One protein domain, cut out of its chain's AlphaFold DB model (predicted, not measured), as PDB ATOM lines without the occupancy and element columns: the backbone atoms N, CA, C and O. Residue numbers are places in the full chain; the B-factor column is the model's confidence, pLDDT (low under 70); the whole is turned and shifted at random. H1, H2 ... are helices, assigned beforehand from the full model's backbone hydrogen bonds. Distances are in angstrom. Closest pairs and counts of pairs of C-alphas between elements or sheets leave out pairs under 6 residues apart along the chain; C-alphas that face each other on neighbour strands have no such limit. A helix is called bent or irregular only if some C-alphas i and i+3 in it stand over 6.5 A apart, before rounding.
ATOM      1  N   GLN A   2      -0.863 -31.888 -13.733       86.56
ATOM      2  CA  GLN A   2      -0.233 -33.165 -14.140       86.56
ATOM      3  C   GLN A   2       0.752 -33.046 -15.317       86.56
ATOM      4  O   GLN A   2       1.906 -33.431 -15.197       86.56
ATOM      5  N   LYS A   3       0.341 -32.427 -16.434       88.88
ATOM      6  CA  LYS A   3       1.240 -32.204 -17.583       88.88
ATOM      7  C   LYS A   3       2.454 -31.324 -17.257       88.88
ATOM      8  O   LYS A   3       3.513 -31.545 -17.818       88.88
ATOM      9  N   GLY A   4       2.298 -30.327 -16.383       89.31
ATOM     10  CA  GLY A   4       3.405 -29.461 -15.961       89.31
ATOM     11  C   GLY A   4       4.413 -30.223 -15.105       89.31
ATOM     12  O   GLY A   4       5.608 -30.139 -15.351       89.31
ATOM     13  N   TYR A   5       3.907 -31.039 -14.181       91.62
ATOM     14  CA  TYR A   5       4.707 -31.949 -13.369       91.62
ATOM     15  C   TYR A   5       5.479 -32.960 -14.222       91.62
ATOM     16  O   TYR A   5       6.702 -33.025 -14.149       91.62
ATOM     17  N   ALA A   6       4.779 -33.691 -15.092       90.50
ATOM     18  CA  ALA A   6       5.399 -34.666 -15.982       90.50
ATOM     19  C   ALA A   6       6.417 -34.021 -16.924       90.50
ATOM     20  O   ALA A   6       7.485 -34.579 -17.144       90.50
ATOM     21  N   LYS A   7       6.127 -32.810 -17.413       90.94
ATOM     22  CA  LYS A   7       7.095 -32.027 -18.180       90.94
ATOM     23  C   LYS A   7       8.361 -31.731 -17.366       90.94
ATOM     24  O   LYS A   7       9.449 -31.827 -17.916       90.94
ATOM     25  N   GLY A   8       8.235 -31.421 -16.076       90.00
ATOM     26  CA  GLY A   8       9.376 -31.290 -15.164       90.00
ATOM     27  C   GLY A   8      10.213 -32.563 -15.096       90.00
ATOM     28  O   GLY A   8      11.420 -32.517 -15.303       90.00
ATOM     29  N   VAL A   9       9.560 -33.714 -14.922       90.62
ATOM     30  CA  VAL A   9      10.214 -35.035 -14.906       90.62
ATOM     31  C   VAL A   9      10.952 -35.326 -16.222       90.62
ATOM     32  O   VAL A   9      12.084 -35.814 -16.208       90.62
ATOM     33  N   THR A  10      10.339 -35.038 -17.374       90.44
ATOM     34  CA  THR A  10      10.956 -35.293 -18.686       90.44
ATOM     35  C   THR A  10      12.085 -34.313 -19.000       90.44
ATOM     36  O   THR A  10      13.136 -34.732 -19.485       90.44
ATOM     37  N   ASP A  11      11.885 -33.021 -18.709       90.19
ATOM     38  CA  ASP A  11      12.880 -31.970 -18.938       90.19
ATOM     39  C   ASP A  11      14.113 -32.219 -18.042       90.19
ATOM     40  O   ASP A  11      15.245 -32.102 -18.508       90.19
ATOM     41  N   ALA A  12      13.915 -32.652 -16.791       89.19
ATOM     42  CA  ALA A  12      14.987 -33.059 -15.883       89.19
ATOM     43  C   ALA A  12      15.825 -34.213 -16.448       89.19
ATOM     44  O   ALA A  12      17.047 -34.109 -16.510       89.19
ATOM     45  N   GLY A  13      15.183 -35.278 -16.942       87.75
ATOM     46  CA  GLY A  13      15.888 -36.391 -17.587       87.75
ATOM     47  C   GLY A  13      16.700 -35.958 -18.814       87.75
ATOM     48  O   GLY A  13      17.791 -36.469 -19.051       87.75
ATOM     49  N   ALA A  14      16.202 -34.985 -19.584       87.19
ATOM     50  CA  ALA A  14      16.956 -34.401 -20.692       87.19
ATOM     51  C   ALA A  14      18.181 -33.601 -20.213       87.19
ATOM     52  O   ALA A  14      19.247 -33.733 -20.815       87.19
ATOM     53  N   LYS A  15      18.055 -32.828 -19.123       87.12
ATOM     54  CA  LYS A  15      19.170 -32.081 -18.512       87.12
ATOM     55  C   LYS A  15      20.274 -33.010 -17.996       87.12
ATOM     56  O   LYS A  15      21.438 -32.764 -18.287       87.12
ATOM     57  N   ILE A  16      19.911 -34.100 -17.314       86.75
ATOM     58  CA  ILE A  16      20.875 -35.102 -16.820       86.75
ATOM     59  C   ILE A  16      21.687 -35.688 -17.986       86.75
ATOM     60  O   ILE A  16      22.916 -35.698 -17.951       86.75
ATOM     61  N   ARG A  17      21.008 -36.083 -19.074       87.19
ATOM     62  CA  ARG A  17      21.669 -36.599 -20.287       87.19
ATOM     63  C   ARG A  17      22.571 -35.572 -20.961       87.19
ATOM     64  O   ARG A  17      23.620 -35.931 -21.486       87.19
ATOM     65  N   GLN A  18      22.180 -34.300 -20.959       84.38
ATOM     66  CA  GLN A  18      23.000 -33.227 -21.520       84.38
ATOM     67  C   GLN A  18      24.322 -33.044 -20.758       84.38
ATOM     68  O   GLN A  18      25.315 -32.648 -21.363       84.38
ATOM     69  N   GLN A  19      24.342 -33.361 -19.463       81.75
ATOM     70  CA  GLN A  19      25.535 -33.316 -18.617       81.75
ATOM     71  C   GLN A  19      26.357 -34.620 -18.649       81.75
ATOM     72  O   GLN A  19      27.357 -34.723 -17.952       81.75
ATOM     73  N   GLY A  20      25.986 -35.596 -19.489       78.38
ATOM     74  CA  GLY A  20      26.769 -36.814 -19.722       78.38
ATOM     75  C   GLY A  20      26.407 -38.012 -18.839       78.38
ATOM     76  O   GLY A  20      27.025 -39.064 -18.991       78.38
ATOM     77  N   SER A  21      25.396 -37.885 -17.976       80.44
ATOM     78  CA  SER A  21      24.896 -38.978 -17.133       80.44
ATOM     79  C   SER A  21      23.736 -39.725 -17.801       80.44
ATOM     80  O   SER A  21      22.883 -39.124 -18.460       80.44
ATOM     81  N   ASP A  22      23.667 -41.043 -17.607       78.81
ATOM     82  CA  ASP A  22      22.540 -41.849 -18.081       78.81
ATOM     83  C   ASP A  22      21.302 -41.599 -17.209       78.81
ATOM     84  O   ASP A  22      21.362 -41.680 -15.987       78.81
ATOM     85  N   ALA A  23      20.166 -41.308 -17.846       80.94
ATOM     86  CA  ALA A  23      18.880 -41.128 -17.178       80.94
ATOM     87  C   ALA A  23      17.770 -41.817 -17.968       80.94
ATOM     88  O   ALA A  23      17.720 -41.717 -19.203       80.94
ATOM     89  N   GLN A  24      16.832 -42.445 -17.255       78.56
ATOM     90  CA  GLN A  24      15.701 -43.162 -17.847       78.56
ATOM     91  C   GLN A  24      14.922 -42.297 -18.867       78.56
ATOM     92  O   GLN A  24      14.756 -41.080 -18.729       78.56
ATOM     93  N   VAL A  25      14.410 -42.891 -19.937       81.12
ATOM     94  CA  VAL A  25      13.503 -42.180 -20.851       81.12
ATOM     95  C   VAL A  25      12.078 -42.563 -20.480       81.12
ATOM     96  O   VAL A  25      11.770 -43.746 -20.386       81.12
ATOM     97  N   PHE A  26      11.231 -41.560 -20.252       79.62
ATOM     98  CA  PHE A  26       9.786 -41.745 -20.144       79.62
ATOM     99  C   PHE A  26       9.160 -41.201 -21.422       79.62
ATOM    100  O   PHE A  26       9.381 -40.031 -21.750       79.62
ATOM    101  N   GLU A  27       8.441 -42.052 -22.149       70.88
ATOM    102  CA  GLU A  27       7.792 -41.677 -23.408       70.88
ATOM    103  C   GLU A  27       6.388 -41.121 -23.154       70.88
ATOM    104  O   GLU A  27       6.021 -40.109 -23.755       70.88
ATOM    105  N   ASP A  28       5.662 -41.693 -22.186       77.88
ATOM    106  CA  ASP A  28       4.271 -41.343 -21.912       77.88
ATOM    107  C   ASP A  28       3.999 -40.903 -20.463       77.88
ATOM    108  O   ASP A  28       4.713 -41.214 -19.510       77.88
ATOM    109  N   LEU A  29       2.901 -40.153 -20.294       76.56
ATOM    110  CA  LEU A  29       2.429 -39.667 -18.990       76.56
ATOM    111  C   LEU A  29       2.099 -40.811 -18.025       76.56
ATOM    112  O   LEU A  29       2.302 -40.674 -16.820       76.56
ATOM    113  N   GLU A  30       1.567 -41.915 -18.547       79.69
ATOM    114  CA  GLU A  30       1.175 -43.072 -17.741       79.69
ATOM    115  C   GLU A  30       2.388 -43.732 -17.082       79.69
ATOM    116  O   GLU A  30       2.321 -44.056 -15.899       79.69
ATOM    117  N   ASP A  31       3.525 -43.822 -17.775       79.81
ATOM    118  CA  ASP A  31       4.755 -44.400 -17.220       79.81
ATOM    119  C   ASP A  31       5.260 -43.629 -15.999       79.81
ATOM    120  O   ASP A  31       5.703 -44.222 -15.013       79.81
ATOM    121  N   ILE A  32       5.139 -42.300 -16.042       81.75
ATOM    122  CA  ILE A  32       5.496 -41.426 -14.924       81.75
ATOM    123  C   ILE A  32       4.509 -41.649 -13.770       81.75
ATOM    124  O   ILE A  32       4.913 -41.841 -12.628       81.75
ATOM    125  N   PHE A  33       3.202 -41.663 -14.029       81.00
ATOM    126  CA  PHE A  33       2.210 -41.740 -12.947       81.00
ATOM    127  C   PHE A  33       1.988 -43.138 -12.368       81.00
ATOM    128  O   PHE A  33       1.432 -43.253 -11.275       81.00
ATOM    129  N   ASN A  34       2.465 -44.186 -13.038       82.69
ATOM    130  CA  ASN A  34       2.461 -45.547 -12.507       82.69
ATOM    131  C   ASN A  34       3.404 -45.719 -11.304       82.69
ATOM    132  O   ASN A  34       3.283 -46.698 -10.564       82.69
ATOM    133  N   GLN A  35       4.316 -44.772 -11.057       77.75
ATOM    134  CA  GLN A  35       5.164 -44.795  -9.869       77.75
ATOM    135  C   GLN A  35       4.449 -44.142  -8.669       77.75
ATOM    136  O   GLN A  35       4.031 -42.982  -8.761       77.75
ATOM    137  N   PRO A  36       4.348 -44.824  -7.508       75.94
ATOM    138  CA  PRO A  36       3.618 -44.309  -6.342       75.94
ATOM    139  C   PRO A  36       4.101 -42.946  -5.827       75.94
ATOM    140  O   PRO A  36       3.305 -42.153  -5.336       75.94
ATOM    141  N   VAL A  37       5.397 -42.648  -5.958       75.50
ATOM    142  CA  VAL A  37       5.984 -41.376  -5.503       75.50
ATOM    143  C   VAL A  37       5.377 -40.184  -6.255       75.50
ATOM    144  O   VAL A  37       5.043 -39.164  -5.650       75.50
ATOM    145  N   HIS A  38       5.169 -40.330  -7.566       79.31
ATOM    146  CA  HIS A  38       4.672 -39.259  -8.427       79.31
ATOM    147  C   HIS A  38       3.175 -38.979  -8.213       79.31
ATOM    148  O   HIS A  38       2.746 -37.822  -8.262       79.31
ATOM    149  N   SER A  39       2.371 -40.005  -7.915       76.38
ATOM    150  CA  SER A  39       0.928 -39.838  -7.688       76.38
ATOM    151  C   SER A  39       0.620 -39.090  -6.385       76.38
ATOM    152  O   SER A  39      -0.169 -38.142  -6.406       76.38
ATOM    153  N   SER A  40       1.297 -39.418  -5.279       79.81
ATOM    154  CA  SER A  40       1.137 -38.698  -4.006       79.81
ATOM    155  C   SER A  40       1.595 -37.238  -4.087       79.81
ATOM    156  O   SER A  40       0.984 -36.359  -3.478       79.81
ATOM    157  N   LYS A  41       2.643 -36.932  -4.866       83.81
ATOM    158  CA  LYS A  41       3.109 -35.545  -5.026       83.81
ATOM    159  C   LYS A  41       2.085 -34.669  -5.743       83.81
ATOM    160  O   LYS A  41       1.885 -33.513  -5.370       83.81
ATOM    161  N   ILE A  42       1.411 -35.214  -6.752       82.19
ATOM    162  CA  ILE A  42       0.372 -34.489  -7.485       82.19
ATOM    163  C   ILE A  42      -0.774 -34.077  -6.568       82.19
ATOM    164  O   ILE A  42      -1.280 -32.967  -6.709       82.19
ATOM    165  N   GLU A  43      -1.166 -34.932  -5.626       84.75
ATOM    166  CA  GLU A  43      -2.203 -34.603  -4.647       84.75
ATOM    167  C   GLU A  43      -1.824 -33.364  -3.823       84.75
ATOM    168  O   GLU A  43      -2.607 -32.419  -3.741       84.75
ATOM    169  N   LEU A  44      -0.587 -33.298  -3.317       85.31
ATOM    170  CA  LEU A  44      -0.082 -32.126  -2.585       85.31
ATOM    171  C   LEU A  44      -0.101 -30.852  -3.442       85.31
ATOM    172  O   LEU A  44      -0.498 -29.781  -2.980       85.31
ATOM    173  N   VAL A  45       0.292 -30.978  -4.709       85.81
ATOM    174  CA  VAL A  45       0.262 -29.882  -5.682       85.81
ATOM    175  C   VAL A  45      -1.179 -29.413  -5.957       85.81
ATOM    176  O   VAL A  45      -1.418 -28.217  -6.126       85.81
ATOM    177  N   TYR A  46      -2.159 -30.322  -5.975       86.38
ATOM    178  CA  TYR A  46      -3.574 -29.963  -6.097       86.38
ATOM    179  C   TYR A  46      -4.102 -29.236  -4.860       86.38
ATOM    180  O   TYR A  46      -4.796 -28.232  -5.019       86.38
ATOM    181  N   THR A  47      -3.750 -29.693  -3.656       89.06
ATOM    182  CA  THR A  47      -4.136 -29.028  -2.401       89.06
ATOM    183  C   THR A  47      -3.652 -27.581  -2.379       89.06
ATOM    184  O   THR A  47      -4.435 -26.669  -2.134       89.06
ATOM    185  N   ARG A  48      -2.396 -27.337  -2.769       88.31
ATOM    186  CA  ARG A  48      -1.857 -25.975  -2.862       88.31
ATOM    187  C   ARG A  48      -2.640 -25.088  -3.839       88.31
ATOM    188  O   ARG A  48      -2.940 -23.933  -3.534       88.31
ATOM    189  N   ALA A  49      -2.979 -25.613  -5.016       88.81
ATOM    190  CA  ALA A  49      -3.757 -24.867  -6.002       88.81
ATOM    191  C   ALA A  49      -5.172 -24.534  -5.492       88.81
ATOM    192  O   ALA A  49      -5.707 -23.470  -5.816       88.81
ATOM    193  N   TYR A  50      -5.758 -25.422  -4.683       90.44
ATOM    194  CA  TYR A  50      -7.044 -25.202  -4.030       90.44
ATOM    195  C   TYR A  50      -6.977 -24.058  -3.008       90.44
ATOM    196  O   TYR A  50      -7.787 -23.135  -3.085       90.44
ATOM    197  N   ASP A  51      -5.958 -24.039  -2.144       90.00
ATOM    198  CA  ASP A  51      -5.750 -22.952  -1.175       90.00
ATOM    199  C   ASP A  51      -5.594 -21.591  -1.879       90.00
ATOM    200  O   ASP A  51      -6.154 -20.570  -1.470       90.00
ATOM    201  N   GLY A  52      -4.870 -21.568  -3.004       87.56
ATOM    202  CA  GLY A  52      -4.721 -20.368  -3.827       87.56
ATOM    203  C   GLY A  52      -6.042 -19.868  -4.423       87.56
ATOM    204  O   GLY A  52      -6.258 -18.656  -4.516       87.56
ATOM    205  N   LEU A  53      -6.944 -20.776  -4.808       89.75
ATOM    206  CA  LEU A  53      -8.282 -20.431  -5.298       89.75
ATOM    207  C   LEU A  53      -9.168 -19.868  -4.179       89.75
ATOM    208  O   LEU A  53      -9.913 -18.909  -4.410       89.75
ATOM    209  N   GLU A  54      -9.073 -20.428  -2.974       91.12
ATOM    210  CA  GLU A  54      -9.794 -19.922  -1.809       91.12
ATOM    211  C   GLU A  54      -9.403 -18.465  -1.525       91.12
ATOM    212  O   GLU A  54     -10.273 -17.601  -1.401       91.12
ATOM    213  N   GLY A  55      -8.103 -18.156  -1.558       89.00
ATOM    214  CA  GLY A  55      -7.607 -16.789  -1.392       89.00
ATOM    215  C   GLY A  55      -8.150 -15.803  -2.437       89.00
ATOM    216  O   GLY A  55      -8.514 -14.677  -2.094       89.00
ATOM    217  N   ILE A  56      -8.267 -16.221  -3.705       88.44
ATOM    218  CA  ILE A  56      -8.890 -15.392  -4.755       88.44
ATOM    219  C   ILE A  56     -10.366 -15.150  -4.438       88.44
ATOM    220  O   ILE A  56     -10.844 -14.028  -4.587       88.44
ATOM    221  N   THR A  57     -11.081 -16.180  -3.988       88.94
ATOM    222  CA  THR A  57     -12.511 -16.087  -3.666       88.94
ATOM    223  C   THR A  57     -12.750 -15.121  -2.504       88.94
ATOM    224  O   THR A  57     -13.579 -14.224  -2.616       88.94
ATOM    225  N   GLN A  58     -11.945 -15.205  -1.444       90.94
ATOM    226  CA  GLN A  58     -12.022 -14.288  -0.301       90.94
ATOM    227  C   GLN A  58     -11.732 -12.824  -0.694       90.94
ATOM    228  O   GLN A  58     -12.406 -11.890  -0.238       90.94
ATOM    229  N   GLU A  59     -10.740 -12.593  -1.566       88.25
ATOM    230  CA  GLU A  59     -10.460 -11.257  -2.108       88.25
ATOM    231  C   GLU A  59     -11.648 -10.756  -2.941       88.25
ATOM    232  O   GLU A  59     -12.074  -9.609  -2.781       88.25
ATOM    233  N   MET A  60     -12.225 -11.619  -3.779       89.81
ATOM    234  CA  MET A  60     -13.395 -11.309  -4.594       89.81
ATOM    235  C   MET A  60     -14.617 -10.934  -3.751       89.81
ATOM    236  O   MET A  60     -15.210  -9.880  -3.993       89.81
ATOM    237  N   ASP A  61     -14.936 -11.712  -2.719       92.25
ATOM    238  CA  ASP A  61     -16.037 -11.438  -1.789       92.25
ATOM    239  C   ASP A  61     -15.887 -10.066  -1.128       92.25
ATOM    240  O   ASP A  61     -16.842  -9.284  -1.040       92.25
ATOM    241  N   THR A  62     -14.660  -9.726  -0.727       92.31
ATOM    242  CA  THR A  62     -14.345  -8.422  -0.137       92.31
ATOM    243  C   THR A  62     -14.627  -7.280  -1.115       92.31
ATOM    244  O   THR A  62     -15.180  -6.249  -0.727       92.31
ATOM    245  N   GLN A  63     -14.247  -7.425  -2.386       90.12
ATOM    246  CA  GLN A  63     -14.418  -6.371  -3.391       90.12
ATOM    247  C   GLN A  63     -15.882  -6.217  -3.808       90.12
ATOM    248  O   GLN A  63     -16.383  -5.095  -3.855       90.12
ATOM    249  N   ILE A  64     -16.588  -7.328  -4.029       92.88
ATOM    250  CA  ILE A  64     -18.018  -7.324  -4.362       92.88
ATOM    251  C   ILE A  64     -18.815  -6.670  -3.228       92.88
ATOM    252  O   ILE A  64     -19.652  -5.804  -3.482       92.88
ATOM    253  N   SER A  65     -18.509  -7.009  -1.972       94.56
ATOM    254  CA  SER A  65     -19.167  -6.416  -0.800       94.56
ATOM    255  C   SER A  65     -18.976  -4.897  -0.726       94.56
ATOM    256  O   SER A  65     -19.909  -4.165  -0.380       94.56
ATOM    257  N   ARG A  66     -17.787  -4.397  -1.087       93.88
ATOM    258  CA  ARG A  66     -17.507  -2.953  -1.152       93.88
ATOM    259  C   ARG A  66     -18.306  -2.271  -2.257       93.88
ATOM    260  O   ARG A  66     -18.948  -1.261  -1.979       93.88
ATOM    261  N   GLU A  67     -18.325  -2.825  -3.467       94.69
ATOM    262  CA  GLU A  67     -19.076  -2.218  -4.574       94.69
ATOM    263  C   GLU A  67     -20.587  -2.250  -4.348       94.69
ATOM    264  O   GLU A  67     -21.285  -1.285  -4.658       94.69
ATOM    265  N   LEU A  68     -21.103  -3.305  -3.715       94.69
ATOM    266  CA  LEU A  68     -22.505  -3.356  -3.314       94.69
ATOM    267  C   LEU A  68     -22.832  -2.284  -2.263       94.69
ATOM    268  O   LEU A  68     -23.859  -1.612  -2.362       94.69
ATOM    269  N   SER A  69     -21.943  -2.079  -1.289       96.56
ATOM    270  CA  SER A  69     -22.095  -1.014  -0.288       96.56
ATOM    271  C   SER A  69     -22.104   0.370  -0.948       96.56
ATOM    272  O   SER A  69     -22.986   1.180  -0.662       96.56
ATOM    273  N   ASN A  70     -21.197   0.614  -1.902       95.62
ATOM    274  CA  ASN A  70     -21.164   1.845  -2.698       95.62
ATOM    275  C   ASN A  70     -22.463   2.052  -3.481       95.62
ATOM    276  O   ASN A  70     -23.009   3.155  -3.481       95.62
ATOM    277  N   ALA A  71     -22.976   0.994  -4.113       96.62
ATOM    278  CA  ALA A  71     -24.218   1.044  -4.870       96.62
ATOM    279  C   ALA A  71     -25.401   1.483  -4.001       96.62
ATOM    280  O   ALA A  71     -26.180   2.342  -4.418       96.62
ATOM    281  N   ILE A  72     -25.503   0.934  -2.786       95.94
ATOM    282  CA  ILE A  72     -26.549   1.282  -1.820       95.94
ATOM    283  C   ILE A  72     -26.393   2.736  -1.369       95.94
ATOM    284  O   ILE A  72     -27.341   3.513  -1.471       95.94
ATOM    285  N   SER A  73     -25.202   3.129  -0.910       97.31
ATOM    286  CA  SER A  73     -24.966   4.475  -0.375       97.31
ATOM    287  C   SER A  73     -25.137   5.580  -1.416       97.31
ATOM    288  O   SER A  73     -25.583   6.675  -1.083       97.31
ATOM    289  N   GLN A  74     -24.796   5.309  -2.675       96.44
ATOM    290  CA  GLN A  74     -24.875   6.282  -3.765       96.44
ATOM    291  C   GLN A  74     -26.185   6.192  -4.564       96.44
ATOM    292  O   GLN A  74     -26.353   6.925  -5.539       96.44
ATOM    293  N   GLY A  75     -27.100   5.287  -4.196       96.62
ATOM    294  CA  GLY A  75     -28.383   5.116  -4.881       96.62
ATOM    295  C   GLY A  75     -28.241   4.689  -6.345       96.62
ATOM    296  O   GLY A  75     -29.001   5.140  -7.205       96.62
ATOM    297  N   TRP A  76     -27.247   3.855  -6.665       97.75
ATOM    298  CA  TRP A  76     -27.073   3.358  -8.027       97.75
ATOM    299  C   TRP A  76     -28.274   2.513  -8.450       97.75
ATOM    300  O   TRP A  76     -28.798   1.702  -7.689       97.75
ATOM    301  N   ASN A  77     -28.685   2.647  -9.712       96.31
ATOM    302  CA  ASN A  77     -29.649   1.707 -10.272       96.31
ATOM    303  C   ASN A  77     -29.000   0.312 -10.440       96.31
ATOM    304  O   ASN A  77     -27.786   0.230 -10.667       96.31
ATOM    305  N   PRO A  78     -29.786  -0.783 -10.419       95.44
ATOM    306  CA  PRO A  78     -29.246  -2.144 -10.448       95.44
ATOM    307  C   PRO A  78     -28.333  -2.452 -11.641       95.44
ATOM    308  O   PRO A  78     -27.362  -3.187 -11.499       95.44
ATOM    309  N   ARG A  79     -28.598  -1.862 -12.818       96.81
ATOM    310  CA  ARG A  79     -27.762  -2.087 -14.011       96.81
ATOM    311  C   ARG A  79     -26.378  -1.468 -13.864       96.81
ATOM    312  O   ARG A  79     -25.410  -2.050 -14.340       96.81
ATOM    313  N   LYS A  80     -26.285  -0.294 -13.230       96.38
ATOM    314  CA  LYS A  80     -24.993   0.324 -12.922       96.38
ATOM    315  C   LYS A  80     -24.244  -0.516 -11.889       96.38
ATOM    316  O   LYS A  80     -23.108  -0.875 -12.147       96.38
ATOM    317  N   ALA A  81     -24.898  -0.889 -10.788       95.19
ATOM    318  CA  ALA A  81     -24.274  -1.707  -9.746       95.19
ATOM    319  C   ALA A  81     -23.708  -3.026 -10.292       95.19
ATOM    320  O   ALA A  81     -22.553  -3.345 -10.041       95.19
ATOM    321  N   ALA A  82     -24.483  -3.744 -11.111       94.94
ATOM    322  CA  ALA A  82     -24.022  -4.976 -11.746       94.94
ATOM    323  C   ALA A  82     -22.810  -4.754 -12.669       94.94
ATOM    324  O   ALA A  82     -21.910  -5.587 -12.697       94.94
ATOM    325  N   ARG A  83     -22.768  -3.636 -13.406       95.88
ATOM    326  CA  ARG A  83     -21.630  -3.289 -14.268       95.88
ATOM    327  C   ARG A  83     -20.361  -3.044 -13.453       95.88
ATOM    328  O   ARG A  83     -19.362  -3.680 -13.736       95.88
ATOM    329  N   GLU A  84     -20.423  -2.192 -12.432       94.31
ATOM    330  CA  GLU A  84     -19.254  -1.857 -11.599       94.31
ATOM    331  C   GLU A  84     -18.719  -3.092 -10.852       94.31
ATOM    332  O   GLU A  84     -17.510  -3.310 -10.781       94.31
ATOM    333  N   ILE A  85     -19.620  -3.951 -10.353       91.94
ATOM    334  CA  ILE A  85     -19.248  -5.237  -9.748       91.94
ATOM    335  C   ILE A  85     -18.524  -6.120 -10.771       91.94
ATOM    336  O   ILE A  85     -17.439  -6.617 -10.473       91.94
ATOM    337  N   ASN A  86     -19.086  -6.299 -11.972       90.94
ATOM    338  CA  ASN A  86     -18.466  -7.114 -13.018       90.94
ATOM    339  C   ASN A  86     -17.116  -6.550 -13.465       90.94
ATOM    340  O   ASN A  86     -16.156  -7.305 -13.553       90.94
ATOM    341  N   ASP A  87     -17.004  -5.237 -13.665       90.88
ATOM    342  CA  ASP A  87     -15.750  -4.593 -14.062       90.88
ATOM    343  C   ASP A  87     -14.654  -4.842 -13.010       90.88
ATOM    344  O   ASP A  87     -13.496  -5.125 -13.342       90.88
ATOM    345  N   ARG A  88     -15.018  -4.815 -11.718       87.81
ATOM    346  CA  ARG A  88     -14.096  -5.135 -10.624       87.81
ATOM    347  C   ARG A  88     -13.709  -6.616 -10.598       87.81
ATOM    348  O   ARG A  88     -12.531  -6.926 -10.396       87.81
ATOM    349  N   VAL A  89     -14.680  -7.506 -10.811       86.25
ATOM    350  CA  VAL A  89     -14.477  -8.961 -10.902       86.25
ATOM    351  C   VAL A  89     -13.566  -9.317 -12.063       86.25
ATOM    352  O   VAL A  89     -12.607 -10.056 -11.866       86.25
ATOM    353  N   ASP A  90     -13.794  -8.758 -13.244       84.75
ATOM    354  CA  ASP A  90     -13.004  -9.057 -14.432       84.75
ATOM    355  C   ASP A  90     -11.561  -8.565 -14.274       84.75
ATOM    356  O   ASP A  90     -10.610  -9.308 -14.540       84.75
ATOM    357  N   ALA A  91     -11.367  -7.346 -13.758       83.50
ATOM    358  CA  ALA A  91     -10.035  -6.783 -13.557       83.50
ATOM    359  C   ALA A  91      -9.178  -7.619 -12.585       83.50
ATOM    360  O   ALA A  91      -7.998  -7.892 -12.855       83.50
ATOM    361  N   ILE A  92      -9.761  -8.046 -11.459       80.12
ATOM    362  CA  ILE A  92      -9.050  -8.794 -10.414       80.12
ATOM    363  C   ILE A  92      -9.012 -10.282 -10.742       80.12
ATOM    364  O   ILE A  92      -7.930 -10.873 -10.807       80.12
ATOM    365  N   GLY A  93     -10.176 -10.879 -10.981       78.50
ATOM    366  CA  GLY A  93     -10.361 -12.310 -11.179       78.50
ATOM    367  C   GLY A  93      -9.522 -12.841 -12.332       78.50
ATOM    368  O   GLY A  93      -8.773 -13.799 -12.149       78.50
ATOM    369  N   MET A  94      -9.529 -12.176 -13.494       83.25
ATOM    370  CA  MET A  94      -8.723 -12.635 -14.631       83.25
ATOM    371  C   MET A  94      -7.218 -12.527 -14.367       83.25
ATOM    372  O   MET A  94      -6.448 -13.420 -14.734       83.25
ATOM    373  N   THR A  95      -6.767 -11.427 -13.759       84.75
ATOM    374  CA  THR A  95      -5.342 -11.208 -13.475       84.75
ATOM    375  C   THR A  95      -4.837 -12.221 -12.455       84.75
ATOM    376  O   THR A  95      -3.773 -12.820 -12.653       84.75
ATOM    377  N   ARG A  96      -5.605 -12.450 -11.388       85.69
ATOM    378  CA  ARG A  96      -5.296 -13.409 -10.326       85.69
ATOM    379  C   ARG A  96      -5.361 -14.848 -10.820       85.69
ATOM    380  O   ARG A  96      -4.395 -15.569 -10.606       85.69
ATOM    381  N   ALA A  97      -6.395 -15.237 -11.563       87.00
ATOM    382  CA  ALA A  97      -6.518 -16.586 -12.119       87.00
ATOM    383  C   ALA A  97      -5.343 -16.936 -13.041       87.00
ATOM    384  O   ALA A  97      -4.760 -18.013 -12.923       87.00
ATOM    385  N   ARG A  98      -4.924 -16.004 -13.913       88.62
ATOM    386  CA  ARG A  98      -3.720 -16.184 -14.744       88.62
ATOM    387  C   ARG A  98      -2.458 -16.327 -13.898       88.62
ATOM    388  O   ARG A  98      -1.619 -17.173 -14.188       88.62
ATOM    389  N   THR A  99      -2.331 -15.498 -12.864       90.69
ATOM    390  CA  THR A  99      -1.181 -15.522 -11.953       90.69
ATOM    391  C   THR A  99      -1.096 -16.854 -11.214       90.69
ATOM    392  O   THR A  99      -0.036 -17.475 -11.232       90.69
ATOM    393  N   LEU A 100      -2.203 -17.301 -10.615       91.31
ATOM    394  CA  LEU A 100      -2.312 -18.581  -9.921       91.31
ATOM    395  C   LEU A 100      -1.981 -19.727 -10.875       91.31
ATOM    396  O   LEU A 100      -1.071 -20.494 -10.601       91.31
ATOM    397  N   SER A 101      -2.624 -19.769 -12.045       91.00
ATOM    398  CA  SER A 101      -2.398 -20.822 -13.044       91.00
ATOM    399  C   SER A 101      -0.922 -20.954 -13.423       91.00
ATOM    400  O   SER A 101      -0.385 -22.056 -13.436       91.00
ATOM    401  N   GLN A 102      -0.247 -19.839 -13.708       90.12
ATOM    402  CA  GLN A 102       1.171 -19.861 -14.064       90.12
ATOM    403  C   GLN A 102       2.050 -20.289 -12.883       90.12
ATOM    404  O   GLN A 102       2.956 -21.097 -13.054       90.12
ATOM    405  N   THR A 103       1.764 -19.765 -11.692       92.50
ATOM    406  CA  THR A 103       2.521 -20.047 -10.464       92.50
ATOM    407  C   THR A 103       2.437 -21.529 -10.107       92.50
ATOM    408  O   THR A 103       3.460 -22.166  -9.879       92.50
ATOM    409  N   GLU A 104       1.240 -22.104 -10.159       93.25
ATOM    410  CA  GLU A 104       1.006 -23.504  -9.819       93.25
ATOM    411  C   GLU A 104       1.577 -24.458 -10.880       93.25
ATOM    412  O   GLU A 104       2.176 -25.477 -10.544       93.25
ATOM    413  N   ILE A 105       1.506 -24.115 -12.172       92.81
ATOM    414  CA  ILE A 105       2.161 -24.920 -13.219       92.81
ATOM    415  C   ILE A 105       3.684 -24.953 -13.028       92.81
ATOM    416  O   ILE A 105       4.283 -26.017 -13.184       92.81
ATOM    417  N   ILE A 106       4.295 -23.819 -12.681       92.12
ATOM    418  CA  ILE A 106       5.739 -23.724 -12.429       92.12
ATOM    419  C   ILE A 106       6.121 -24.476 -11.156       92.12
ATOM    420  O   ILE A 106       7.114 -25.196 -11.156       92.12
ATOM    421  N   HIS A 107       5.307 -24.379 -10.103       93.81
ATOM    422  CA  HIS A 107       5.493 -25.174  -8.894       93.81
ATOM    423  C   HIS A 107       5.486 -26.676  -9.201       93.81
ATOM    424  O   HIS A 107       6.414 -27.393  -8.839       93.81
ATOM    425  N   ALA A 108       4.475 -27.142  -9.940       93.44
ATOM    426  CA  ALA A 108       4.352 -28.541 -10.331       93.44
ATOM    427  C   ALA A 108       5.560 -29.018 -11.149       93.44
ATOM    428  O   ALA A 108       6.071 -30.109 -10.911       93.44
ATOM    429  N   HIS A 109       6.020 -28.203 -12.102       93.69
ATOM    430  CA  HIS A 109       7.202 -28.500 -12.914       93.69
ATOM    431  C   HIS A 109       8.473 -28.602 -12.063       93.69
ATOM    432  O   HIS A 109       9.227 -29.566 -12.203       93.69
ATOM    433  N   ALA A 110       8.677 -27.670 -11.129       93.69
ATOM    434  CA  ALA A 110       9.819 -27.693 -10.222       93.69
ATOM    435  C   ALA A 110       9.809 -28.930  -9.310       93.69
ATOM    436  O   ALA A 110      10.837 -29.587  -9.171       93.69
ATOM    437  N   GLU A 111       8.657 -29.300  -8.744       94.06
ATOM    438  CA  GLU A 111       8.534 -30.506  -7.914       94.06
ATOM    439  C   GLU A 111       8.784 -31.792  -8.708       94.06
ATOM    440  O   GLU A 111       9.498 -32.671  -8.229       94.06
ATOM    441  N   GLY A 112       8.270 -31.887  -9.940       92.25
ATOM    442  CA  GLY A 112       8.546 -33.029 -10.819       92.25
ATOM    443  C   GLY A 112      10.019 -33.126 -11.216       92.25
ATOM    444  O   GLY A 112      10.576 -34.217 -11.281       92.25
ATOM    445  N   THR A 113      10.674 -31.982 -11.413       92.75
ATOM    446  CA  THR A 113      12.119 -31.913 -11.670       92.75
ATOM    447  C   THR A 113      12.916 -32.470 -10.486       92.75
ATOM    448  O   THR A 113      13.784 -33.317 -10.673       92.75
ATOM    449  N   LEU A 114      12.588 -32.046  -9.260       93.38
ATOM    450  CA  LEU A 114      13.259 -32.516  -8.046       93.38
ATOM    451  C   LEU A 114      12.993 -33.999  -7.765       93.38
ATOM    452  O   LEU A 114      13.925 -34.716  -7.420       93.38
ATOM    453  N   ASP A 115      11.756 -34.476  -7.955       91.62
ATOM    454  CA  ASP A 115      11.434 -35.905  -7.812       91.62
ATOM    455  C   ASP A 115      12.235 -36.752  -8.802       91.62
ATOM    456  O   ASP A 115      12.664 -37.857  -8.473       91.62
ATOM    457  N   ARG A 116      12.477 -36.224 -10.006       90.19
ATOM    458  CA  ARG A 116      13.299 -36.915 -10.992       90.19
ATOM    459  C   ARG A 116      14.775 -36.958 -10.606       90.19
ATOM    460  O   ARG A 116      15.415 -37.991 -10.774       90.19
ATOM    461  N   PHE A 117      15.325 -35.857 -10.108       91.06
ATOM    462  CA  PHE A 117      16.701 -35.849  -9.612       91.06
ATOM    463  C   PHE A 117      16.875 -36.822  -8.446       91.06
ATOM    464  O   PHE A 117      17.823 -37.603  -8.442       91.06
ATOM    465  N   GLU A 118      15.909 -36.863  -7.530       90.12
ATOM    466  CA  GLU A 118      15.893 -37.813  -6.418       90.12
ATOM    467  C   GLU A 118      15.881 -39.270  -6.902       90.12
ATOM    468  O   GLU A 118      16.665 -40.087  -6.421       90.12
ATOM    469  N   SER A 119      15.041 -39.598  -7.893       87.69
ATOM    470  CA  SER A 119      14.953 -40.967  -8.426       87.69
ATOM    471  C   SER A 119      16.240 -41.436  -9.111       87.69
ATOM    472  O   SER A 119      16.512 -42.631  -9.150       87.69
ATOM    473  N   GLU A 120      17.013 -40.497  -9.658       86.81
ATOM    474  CA  GLU A 120      18.290 -40.744 -10.343       86.81
ATOM    475  C   GLU A 120      19.498 -40.627  -9.391       86.81
ATOM    476  O   GLU A 120      20.643 -40.727  -9.822       86.81
ATOM    477  N   GLY A 121      19.259 -40.438  -8.087       87.50
ATOM    478  CA  GLY A 121      20.291 -40.479  -7.048       87.50
ATOM    479  C   GLY A 121      21.025 -39.162  -6.785       87.50
ATOM    480  O   GLY A 121      21.981 -39.160  -6.013       87.50
ATOM    481  N   PHE A 122      20.583 -38.047  -7.366       88.69
ATOM    482  CA  PHE A 122      21.127 -36.729  -7.032       88.69
ATOM    483  C   PHE A 122      20.719 -36.324  -5.612       88.69
ATOM    484  O   PHE A 122      19.588 -36.552  -5.189       88.69
TER     485      PHE A 122
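AT A GLANCE: This is residues 2 to 122 of the 176 residues of the protein "Phage_Mu_F domain-containing protein" of Halorubrum sp. JWXQ-INN 858 (UniProt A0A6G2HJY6). The domain is a long helical hairpin of H3 and H4, with a small head at its open end, where H1 packs on residues 105 to 117 of H4 and the short H2 packs on residues 3 to 9 of H1. H3 and H4 run opposite ways along the length of the rod, and the tight turn between them lies at the end away from the head. The printed part has 121 residues with four named helices, in the order H1, H2, H3, H4, and no named strand; its class is all helix. The whole is extended, with a radius of gyration of the C-alphas of 21.6 A, and the C-alphas span 70 by 25 by 22 A.

IN THESE COORDINATES: The longest helix, H4, holds residues 78 to 119 and measures 58.9 A from first to last C-alpha; C-alpha 78 is at (-29.246, -2.144, -10.448), and C-alpha 119 is at (14.953, -40.967, -8.426). H4 is neither bent nor irregular, but only just: C-alphas 91 and 94 are 6.1 A apart. H3 holds residues 36 to 73 and measures 56.9 A. H1 holds residues 2 to 18 and measures 24.4 A; it begins with C-alpha 2 at (-0.233, -33.165, -14.140). H2 holds residues 29 to 33 and measures 6.4 A.

HOW THE PARTS SIT: H4 touches H3, and the two form a helical hairpin at a shallow tilt of 17 degrees, opposite ways. Their closest C-alphas are those of Ala 71 and Ala 81, 5.6 A apart. With residues 105 to 117 alone, H4 also touches H1, at a steep tilt of 38 degrees, the same way; the closest C-alphas are those of Gly 8 and His 109, 4.2 A apart. H1 touches H2 with residues 3 to 9 alone, the closest C-alphas being those of Ala 6 and Leu 29, 6.5 A apart. H1 and H3 are close but not clearly touching, with the C-alphas of Gln 2 and Ile 42 closest at 6.8 A. H2 and H3 are also close but not clearly touching, with the C-alphas of Phe 33 and Ser 39 closest at 5.7 A. H2 and H4 are apart. In H1, H2 and H3 every O i to N i+4 pair is within hydrogen-bond range; in H4, 37 of 38 are.

THE WHOLE: The two C-alphas farthest apart are those of Gly 20 and Gly 75, 70.9 A. The links H2 to H3 and H3 to H4 are tight, the link H1 to H2 is short with 10 residues, and no link is long. The printed part has no cut. The mean pLDDT of the printed part is 88.3, and no printed residue is under 70.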